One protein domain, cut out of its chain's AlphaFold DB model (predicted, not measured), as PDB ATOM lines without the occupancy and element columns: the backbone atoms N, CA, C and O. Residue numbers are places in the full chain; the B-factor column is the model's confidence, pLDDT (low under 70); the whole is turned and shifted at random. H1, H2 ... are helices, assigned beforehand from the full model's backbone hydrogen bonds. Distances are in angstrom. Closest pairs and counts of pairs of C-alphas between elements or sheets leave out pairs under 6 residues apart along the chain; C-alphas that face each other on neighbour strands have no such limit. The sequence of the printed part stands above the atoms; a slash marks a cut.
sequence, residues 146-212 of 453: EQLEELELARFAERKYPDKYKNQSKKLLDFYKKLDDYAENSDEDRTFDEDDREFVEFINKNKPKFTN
ATOM      1  N   GLU A 146      57.137  94.206 221.658       83.25
ATOM      2  CA  GLU A 146      56.891  93.202 222.705       83.25
ATOM      3  C   GLU A 146      57.532  91.835 222.384       83.25
ATOM      4  O   GLU A 146      58.040  91.152 223.272       83.25
ATOM      5  N   GLN A 147      57.562  91.437 221.107       84.38
ATOM      6  CA  GLN A 147      58.208  90.198 220.655       84.38
ATOM      7  C   GLN A 147      59.736  90.319 220.692       84.38
ATOM      8  O   GLN A 147      60.426  89.346 221.004       84.38
ATOM      9  N   LEU A 148      60.270  91.514 220.413       85.50
ATOM     10  CA  LEU A 148      61.697  91.812 220.545       85.50
ATOM     11  C   LEU A 148      62.147  91.737 222.009       85.50
ATOM     12  O   LEU A 148      63.178  91.126 222.285       85.50
ATOM     13  N   GLU A 149      61.354  92.268 222.942       85.12
ATOM     14  CA  GLU A 149      61.617  92.165 224.384       85.12
ATOM     15  C   GLU A 149      61.557  90.706 224.881       85.12
ATOM     16  O   GLU A 149      62.465  90.255 225.589       85.12
ATOM     17  N   GLU A 150      60.545  89.921 224.473       86.31
ATOM     18  CA  GLU A 150      60.465  88.484 224.804       86.31
ATOM     19  C   GLU A 150      61.678  87.708 224.240       86.31
ATOM     20  O   GLU A 150      62.209  86.793 224.887       86.31
ATOM     21  N   LEU A 151      62.155  88.079 223.048       88.56
ATOM     22  CA  LEU A 151      63.313  87.467 222.399       88.56
ATOM     23  C   LEU A 151      64.634  87.858 223.068       88.56
ATOM     24  O   LEU A 151      65.505  87.000 223.259       88.56
ATOM     25  N   GLU A 152      64.794  89.117 223.468       88.12
ATOM     26  CA  GLU A 152      65.951  89.576 224.233       88.12
ATOM     27  C   GLU A 152      66.039  88.847 225.577       88.12
ATOM     28  O   GLU A 152      67.098  88.314 225.926       88.12
ATOM     29  N   LEU A 153      64.908  88.693 226.269       89.38
ATOM     30  CA  LEU A 153      64.823  87.907 227.495       89.38
ATOM     31  C   LEU A 153      65.213  86.438 227.267       89.38
ATOM     32  O   LEU A 153      65.881  85.826 228.106       89.38
ATOM     33  N   ALA A 154      64.838  85.866 226.120       87.69
ATOM     34  CA  ALA A 154      65.217  84.508 225.748       87.69
ATOM     35  C   ALA A 154      66.719  84.353 225.512       87.69
ATOM     36  O   ALA A 154      67.328  83.406 226.020       87.69
ATOM     37  N   ARG A 155      67.329  85.309 224.805       88.81
ATOM     38  CA  ARG A 155      68.783  85.372 224.601       88.81
ATOM     39  C   ARG A 155      69.527  85.588 225.920       88.81
ATOM     40  O   ARG A 155      70.585  84.997 226.140       88.81
ATOM     41  N   PHE A 156      68.984  86.410 226.818       88.62
ATOM     42  CA  PHE A 156      69.530  86.615 228.159       88.62
ATOM     43  C   PHE A 156      69.485  85.321 228.987       88.62
ATOM     44  O   PHE A 156      70.494  84.918 229.571       88.62
ATOM     45  N   ALA A 157      68.349  84.620 228.983       87.75
ATOM     46  CA  ALA A 157      68.172  83.361 229.704       87.75
ATOM     47  C   ALA A 157      69.091  82.243 229.181       87.75
ATOM     48  O   ALA A 157      69.648  81.489 229.979       87.75
ATOM     49  N   GLU A 158      69.286  82.157 227.863       90.25
ATOM     50  CA  GLU A 158      70.243  81.240 227.228       90.25
ATOM     51  C   GLU A 158      71.678  81.487 227.672       90.25
ATOM     52  O   GLU A 158      72.404  80.544 227.981       90.25
ATOM     53  N   ARG A 159      72.078  82.757 227.734       89.62
ATOM     54  CA  ARG A 159      73.429  83.157 228.126       89.62
ATOM     55  C   ARG A 159      73.701  82.874 229.599       89.62
ATOM     56  O   ARG A 159      74.763  82.367 229.943       89.62
ATOM     57  N   LYS A 160      72.741  83.201 230.468       86.44
ATOM     58  CA  LYS A 160      72.892  83.107 231.928       86.44
ATOM     59  C   LYS A 160      72.675  81.688 232.454       86.44
ATOM     60  O   LYS A 160      73.302  81.287 233.431       86.44
ATOM     61  N   TYR A 161      71.806  80.912 231.804       89.31
ATOM     62  CA  TYR A 161      71.439  79.558 232.218       89.31
ATOM     63  C   TYR A 161      71.345  78.606 231.005       89.31
ATOM     64  O   TYR A 161      70.253  78.104 230.689       89.31
ATOM     65  N   PRO A 162      72.480  78.301 230.345       86.75
ATOM     66  CA  PRO A 162      72.504  77.527 229.102       86.75
ATOM     67  C   PRO A 162      71.904  76.124 229.252       86.75
ATOM     68  O   PRO A 162      71.247  75.635 228.338       86.75
ATOM     69  N   ASP A 163      72.038  75.498 230.423       88.75
ATOM     70  CA  ASP A 163      71.500  74.156 230.683       88.75
ATOM     71  C   ASP A 163      69.964  74.108 230.726       88.75
ATOM     72  O   ASP A 163      69.364  73.070 230.445       88.75
ATOM     73  N   LYS A 164      69.312  75.221 231.090       86.50
ATOM     74  CA  LYS A 164      67.854  75.285 231.300       86.50
ATOM     75  C   LYS A 164      67.101  75.863 230.109       86.50
ATOM     76  O   LYS A 164      65.985  75.425 229.844       86.50
ATOM     77  N   TYR A 165      67.696  76.823 229.403       87.69
ATOM     78  CA  TYR A 165      67.027  77.561 228.325       87.69
ATOM     79  C   TYR A 165      67.686  77.354 226.959       87.69
ATOM     80  O   TYR A 165      67.516  78.175 226.073       87.69
ATOM     81  N   LYS A 166      68.412  76.251 226.743       88.12
ATOM     82  CA  LYS A 166      69.062  75.964 225.457       88.12
ATOM     83  C   LYS A 166      68.098  76.063 224.261       88.12
ATOM     84  O   LYS A 166      67.077  75.359 224.207       88.12
ATOM     85  N   ASN A 167      68.487  76.861 223.265       88.75
ATOM     86  CA  ASN A 167      67.754  77.116 222.019       88.75
ATOM     87  C   ASN A 167      66.336  77.688 222.234       88.75
ATOM     88  O   ASN A 167      65.458  77.501 221.392       88.75
ATOM     89  N   GLN A 168      66.072  78.303 223.383       86.31
ATOM     90  CA  GLN A 168      64.826  78.988 223.686       86.31
ATOM     91  C   GLN A 168      64.595  80.216 222.795       86.31
ATOM     92  O   GLN A 168      63.461  80.419 222.374       86.31
ATOM     93  N   SER A 169      65.637  80.985 222.463       87.56
ATOM     94  CA  SER A 169      65.537  82.137 221.554       87.56
ATOM     95  C   SER A 169      65.107  81.690 220.158       87.56
ATOM     96  O   SER A 169      64.129  82.196 219.613       87.56
ATOM     97  N   LYS A 170      65.743  80.634 219.642       89.19
ATOM     98  CA  LYS A 170      65.396  80.021 218.357       89.19
ATOM     99  C   LYS A 170      63.977  79.449 218.335       89.19
ATOM    100  O   LYS A 170      63.235  79.686 217.393       89.19
ATOM    101  N   LYS A 171      63.564  78.732 219.387       88.75
ATOM    102  CA  LYS A 171      62.191  78.199 219.503       88.75
ATOM    103  C   LYS A 171      61.134  79.301 219.528       88.75
ATOM    104  O   LYS A 171      60.024  79.071 219.056       88.75
ATOM    105  N   LEU A 172      61.448  80.444 220.137       89.00
ATOM    106  CA  LEU A 172      60.541  81.584 220.218       89.00
ATOM    107  C   LEU A 172      60.421  82.285 218.861       89.00
ATOM    108  O   LEU A 172      59.314  82.572 218.422       89.00
ATOM    109  N   LEU A 173      61.536  82.444 218.149       88.19
ATOM    110  CA  LEU A 173      61.551  82.976 216.788       88.19
ATOM    111  C   LEU A 173      60.817  82.047 215.798       88.19
ATOM    112  O   LEU A 173      60.001  82.510 215.005       88.19
ATOM    113  N   ASP A 174      61.011  80.727 215.905       88.88
ATOM    114  CA  ASP A 174      60.248  79.725 215.142       88.88
ATOM    115  C   ASP A 174      58.740  79.766 215.451       88.88
ATOM    116  O   ASP A 174      57.922  79.375 214.618       88.88
ATOM    117  N   PHE A 175      58.354  80.186 216.660       90.56
ATOM    118  CA  PHE A 175      56.952  80.350 217.031       90.56
ATOM    119  C   PHE A 175      56.332  81.581 216.368       90.56
ATOM    120  O   PHE A 175      55.234  81.447 215.837       90.56
ATOM    121  N   TYR A 176      57.021  82.727 216.346       88.06
ATOM    122  CA  TYR A 176      56.507  83.921 215.665       88.06
ATOM    123  C   TYR A 176      56.357  83.693 214.160       88.06
ATOM    124  O   TYR A 176      55.279  83.932 213.636       88.06
ATOM    125  N   LYS A 177      57.329  83.045 213.502       87.69
ATOM    126  CA  LYS A 177      57.189  82.640 212.089       87.69
ATOM    127  C   LYS A 177      55.936  81.791 211.840       87.69
ATOM    128  O   LYS A 177      55.194  82.025 210.900       87.69
ATOM    129  N   LYS A 178      55.665  80.816 212.717       87.31
ATOM    130  CA  LYS A 178      54.452  79.985 212.620       87.31
ATOM    131  C   LYS A 178      53.173  80.754 212.930       87.31
ATOM    132  O   LYS A 178      52.117  80.339 212.471       87.31
ATOM    133  N   LEU A 179      53.245  81.769 213.789       86.00
ATOM    134  CA  LEU A 179      52.115  82.630 214.119       86.00
ATOM    135  C   LEU A 179      51.739  83.481 212.905       86.00
ATOM    136  O   LEU A 179      50.558  83.545 212.577       86.00
ATOM    137  N   ASP A 180      52.737  84.027 212.213       84.44
ATOM    138  CA  ASP A 180      52.558  84.771 210.966       84.44
ATOM    139  C   ASP A 180      52.009  83.850 209.868       84.44
ATOM    140  O   ASP A 180      50.957  84.135 209.299       84.44
ATOM    141  N   ASP A 181      52.601  82.661 209.681       85.75
ATOM    142  CA  ASP A 181      52.081  81.638 208.759       85.75
ATOM    143  C   ASP A 181      50.627  81.240 209.096       85.75
ATOM    144  O   ASP A 181      49.818  80.960 208.211       85.75
ATOM    145  N   TYR A 182      50.278  81.158 210.385       83.31
ATOM    146  CA  TYR A 182      48.927  80.813 210.832       83.31
ATOM    147  C   TYR A 182      47.931  81.941 210.552       83.31
ATOM    148  O   TYR A 182      46.795  81.666 210.159       83.31
ATOM    149  N   ALA A 183      48.350  83.193 210.737       82.56
ATOM    150  CA  ALA A 183      47.547  84.369 210.437       82.56
ATOM    151  C   ALA A 183      47.312  84.523 208.925       82.56
ATOM    152  O   ALA A 183      46.180  84.764 208.515       82.56
ATOM    153  N   GLU A 184      48.334  84.293 208.094       82.88
ATOM    154  CA  GLU A 184      48.240  84.376 206.628       82.88
ATOM    155  C   GLU A 184      47.360  83.282 205.999       82.88
ATOM    156  O   GLU A 184      46.735  83.507 204.964       82.88
ATOM    157  N   ASN A 185      47.300  82.093 206.609       80.31
ATOM    158  CA  ASN A 185      46.540  80.945 206.092       80.31
ATOM    159  C   ASN A 185      45.133  80.790 206.705       80.31
ATOM    160  O   ASN A 185      44.471  79.776 206.465       80.31
ATOM    161  N   SER A 186      44.684  81.749 207.515       78.75
ATOM    162  CA  SER A 186      43.370  81.734 208.171       78.75
ATOM    163  C   SER A 186      42.333  82.575 207.413       78.75
ATOM    164  O   SER A 186      42.686  83.467 206.647       78.75
ATOM    165  N   ASP A 187      41.044  82.291 207.625       76.62
ATOM    166  CA  ASP A 187      39.942  83.027 206.988       76.62
ATOM    167  C   ASP A 187      39.945  84.519 207.388       76.62
ATOM    168  O   ASP A 187      40.151  84.850 208.557       76.62
ATOM    169  N   GLU A 188      39.658  85.417 206.433       70.00
ATOM    170  CA  GLU A 188      39.700  86.888 206.610       70.00
ATOM    171  C   GLU A 188      38.778  87.418 207.734       70.00
ATOM    172  O   GLU A 188      39.010  88.507 208.253       70.00
ATOM    173  N   ASP A 189      37.766  86.643 208.143       69.94
ATOM    174  CA  ASP A 189      36.780  87.005 209.176       69.94
ATOM    175  C   ASP A 189      37.131  86.475 210.588       69.94
ATOM    176  O   ASP A 189      36.304  86.521 211.506       69.94
ATOM    177  N   ARG A 190      38.337  85.928 210.781       75.75
ATOM    178  CA  ARG A 190      38.780  85.344 212.055       75.75
ATOM    179  C   ARG A 190      39.229  86.425 213.045       75.75
ATOM    180  O   ARG A 190      39.973  87.334 212.696       75.75
ATOM    181  N   THR A 191      38.796  86.321 214.302       72.31
ATOM    182  CA  THR A 191      39.004  87.372 215.315       72.31
ATOM    183  C   THR A 191      40.342  87.292 216.056       72.31
ATOM    184  O   THR A 191      40.705  88.273 216.700       72.31
ATOM    185  N   PHE A 192      41.092  86.180 215.938       78.94
ATOM    186  CA  PHE A 192      42.409  85.940 216.574       78.94
ATOM    187  C   PHE A 192      42.497  86.424 218.032       78.94
ATOM    188  O   PHE A 192      43.520  86.934 218.491       78.94
ATOM    189  N   ASP A 193      41.398  86.284 218.760       77.88
ATOM    190  CA  ASP A 193      41.223  86.748 220.125       77.88
ATOM    191  C   ASP A 193      41.071  85.562 221.083       77.88
ATOM    192  O   ASP A 193      41.168  84.392 220.708       77.88
ATOM    193  N   GLU A 194      40.877  85.859 222.366       76.88
ATOM    194  CA  GLU A 194      40.758  84.839 223.415       76.88
ATOM    195  C   GLU A 194      39.505  83.954 223.258       76.88
ATOM    196  O   GLU A 194      39.453  82.854 223.816       76.88
ATOM    197  N   ASP A 195      38.515  84.409 222.482       79.00
ATOM    198  CA  ASP A 195      37.278  83.682 222.192       79.00
ATOM    199  C   ASP A 195      37.430  82.692 221.018       79.00
ATOM    200  O   ASP A 195      36.640  81.746 220.879       79.00
ATOM    201  N   ASP A 196      38.489  82.834 220.216       84.88
ATOM    202  CA  ASP A 196      38.852  81.911 219.147       84.88
ATOM    203  C   ASP A 196      39.568  80.669 219.694       84.88
ATOM    204  O   ASP A 196      40.779  80.625 219.933       84.88
ATOM    205  N   ARG A 197      38.792  79.598 219.862       82.69
ATOM    206  CA  ARG A 197      39.274  78.341 220.448       82.69
ATOM    207  C   ARG A 197      40.439  77.720 219.691       82.69
ATOM    208  O   ARG A 197      41.342  77.199 220.342       82.69
ATOM    209  N   GLU A 198      40.439  77.736 218.358       81.69
ATOM    210  CA  GLU A 198      41.519  77.070 217.618       81.69
ATOM    211  C   GLU A 198      42.792  77.924 217.606       81.69
ATOM    212  O   GLU A 198      43.892  77.372 217.670       81.69
ATOM    213  N   PHE A 199      42.664  79.256 217.642       81.69
ATOM    214  CA  PHE A 199      43.802  80.146 217.869       81.69
ATOM    215  C   PHE A 199      44.409  79.932 219.263       81.69
ATOM    216  O   PHE A 199      45.617  79.727 219.400       81.69
ATOM    217  N   VAL A 200      43.580  79.853 220.306       84.00
ATOM    218  CA  VAL A 200      44.037  79.559 221.674       84.00
ATOM    219  C   VAL A 200      44.702  78.177 221.765       84.00
ATOM    220  O   VAL A 200      45.727  78.018 222.439       84.00
ATOM    221  N   GLU A 201      44.175  77.161 221.078       85.19
ATOM    222  CA  GLU A 201      44.813  75.840 220.989       85.19
ATOM    223  C   GLU A 201      46.162  75.897 220.256       85.19
ATOM    224  O   GLU A 201      47.134  75.279 220.708       85.19
ATOM    225  N   PHE A 202      46.257  76.674 219.172       87.06
ATOM    226  CA  PHE A 202      47.499  76.897 218.437       87.06
ATOM    227  C   PHE A 202      48.574  77.544 219.322       87.06
ATOM    228  O   PHE A 202      49.692  77.018 219.400       87.06
ATOM    229  N   ILE A 203      48.238  78.622 220.037       86.31
ATOM    230  CA  ILE A 203      49.153  79.320 220.952       86.31
ATOM    231  C   ILE A 203      49.620  78.376 222.064       86.31
ATOM    232  O   ILE A 203      50.820  78.251 222.310       86.31
ATOM    233  N   ASN A 204      48.702  77.637 222.694       84.88
ATOM    234  CA  ASN A 204      49.032  76.706 223.778       84.88
ATOM    235  C   ASN A 204      49.950  75.556 223.343       84.88
ATOM    236  O   ASN A 204      50.718  75.035 224.160       84.88
ATOM    237  N   LYS A 205      49.857  75.142 222.075       86.38
ATOM    238  CA  LYS A 205      50.646  74.045 221.510       86.38
ATOM    239  C   LYS A 205      52.013  74.499 221.000       86.38
ATOM    240  O   LYS A 205      52.962  73.720 221.082       86.38
ATOM    241  N   ASN A 206      52.114  75.720 220.472       85.56
ATOM    242  CA  ASN A 206      53.311  76.189 219.775       85.56
ATOM    243  C   ASN A 206      54.138  77.225 220.555       85.56
ATOM    244  O   ASN A 206      55.348  77.263 220.330       85.56
ATOM    245  N   LYS A 207      53.558  78.020 221.476       86.56
ATOM    246  CA  LYS A 207      54.317  79.035 222.235       86.56
ATOM    247  C   LYS A 207      55.262  78.359 223.242       86.56
ATOM    248  O   LYS A 207      54.800  77.628 224.128       86.56
ATOM    249  N   PRO A 208      56.586  78.595 223.169       84.81
ATOM    250  CA  PRO A 208      57.527  78.083 224.158       84.81
ATOM    251  C   PRO A 208      57.236  78.674 225.540       84.81
ATOM    252  O   PRO A 208      57.137  79.886 225.707       84.81
ATOM    253  N   LYS A 209      57.126  77.823 226.566       80.38
ATOM    254  CA  LYS A 209      56.850  78.285 227.935       80.38
ATOM    255  C   LYS A 209      58.131  78.741 228.629       80.38
ATOM    256  O   LYS A 209      59.068  77.956 228.779       80.38
ATOM    257  N   PHE A 210      58.140  79.977 229.123       74.62
ATOM    258  CA  PHE A 210      59.193  80.485 229.999       74.62
ATOM    259  C   PHE A 210      58.914  80.127 231.456       74.62
ATOM    260  O   PHE A 210      57.958  80.599 232.069       74.62
ATOM    261  N   THR A 211      59.780  79.305 232.049       78.81
ATOM    262  CA  THR A 211      59.739  79.092 233.501       78.81
ATOM    263  C   THR A 211      60.335  80.323 234.187       78.81
ATOM    264  O   THR A 211      61.475  80.679 233.900       78.81
ATOM    265  N   ASN A 212      59.590  80.953 235.104       80.75
ATOM    266  CA  ASN A 212      60.011  82.127 235.889       80.75
ATOM    267  C   ASN A 212      60.366  83.391 235.073       80.75
ATOM    268  O   ASN A 212      61.316  84.094 235.420       80.75
TER     269      ASN A 212
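What this domain is: This is residues 146 to 212 of the 453 residues of an uncharacterized protein of Rhodopirellula sp (UniProt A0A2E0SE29). A long helix, H3, runs along much of a narrow, loose rod; H1 packs on its first turns, residues 168 to 173, with short H2 at the turn between them, and beyond H3 a long loop folds the chain back into H4, which runs beside H3 with little contact. Residues 193 to 198 stick out from the rest. The printed part has 67 residues and four named helices in the order H1, H2, H3, H4, with no named strand; its class is all helix. It is loose, with a radius of gyration of the C-alphas of 13.7 A, and spans 43 by 19 by 17 A.

How they stand to each other: H3, residues 168 to 184, touches H1, residues 146 to 160, with residues 168 to 173 alone; the closest C-alphas are those of Ala 154 and Ser 169, 4.8 A apart. Their lines stand at a shallow tilt of 23 degrees, opposite ways. H4, residues 197 to 206, is close to H3 but not clearly touching: the closest C-alphas, Phe 175 and Asn 206, are 6.2 A apart, at a shallow tilt of 27 degrees, opposite ways. H2, residues 162 to 165, touches H1, which meets it with residues 154 to 158 alone; the closest C-alphas are those of Glu 158 and Tyr 165, 5.0 A apart. H2 and H3 meet only through their link. H4 is apart from H1 and H2. In H1, H3 and H4 every O i to N i+4 pair is within hydrogen-bond range; H2 is too short for such a pair.

Where its parts are: H3 is 24.4 A long from C-alpha 168 at (64.826, 78.988, 223.686) to C-alpha 184. H1 is 21.0 A long and begins at C-alpha 146 at (56.891, 93.202, 222.705). H2 has four residues. H4 is 14.2 A long and ends at C-alpha 206 at (53.311, 76.189, 219.775).

The domain as a whole: The C-alphas farthest apart, Lys 160 and Asp 189, are 42.9 A apart. The printed part has no cut. The link from H3 to H4, residues 185 to 196, is long; the other two are tight. The mean pLDDT of the printed part is 84.4, with residue 189 under 70.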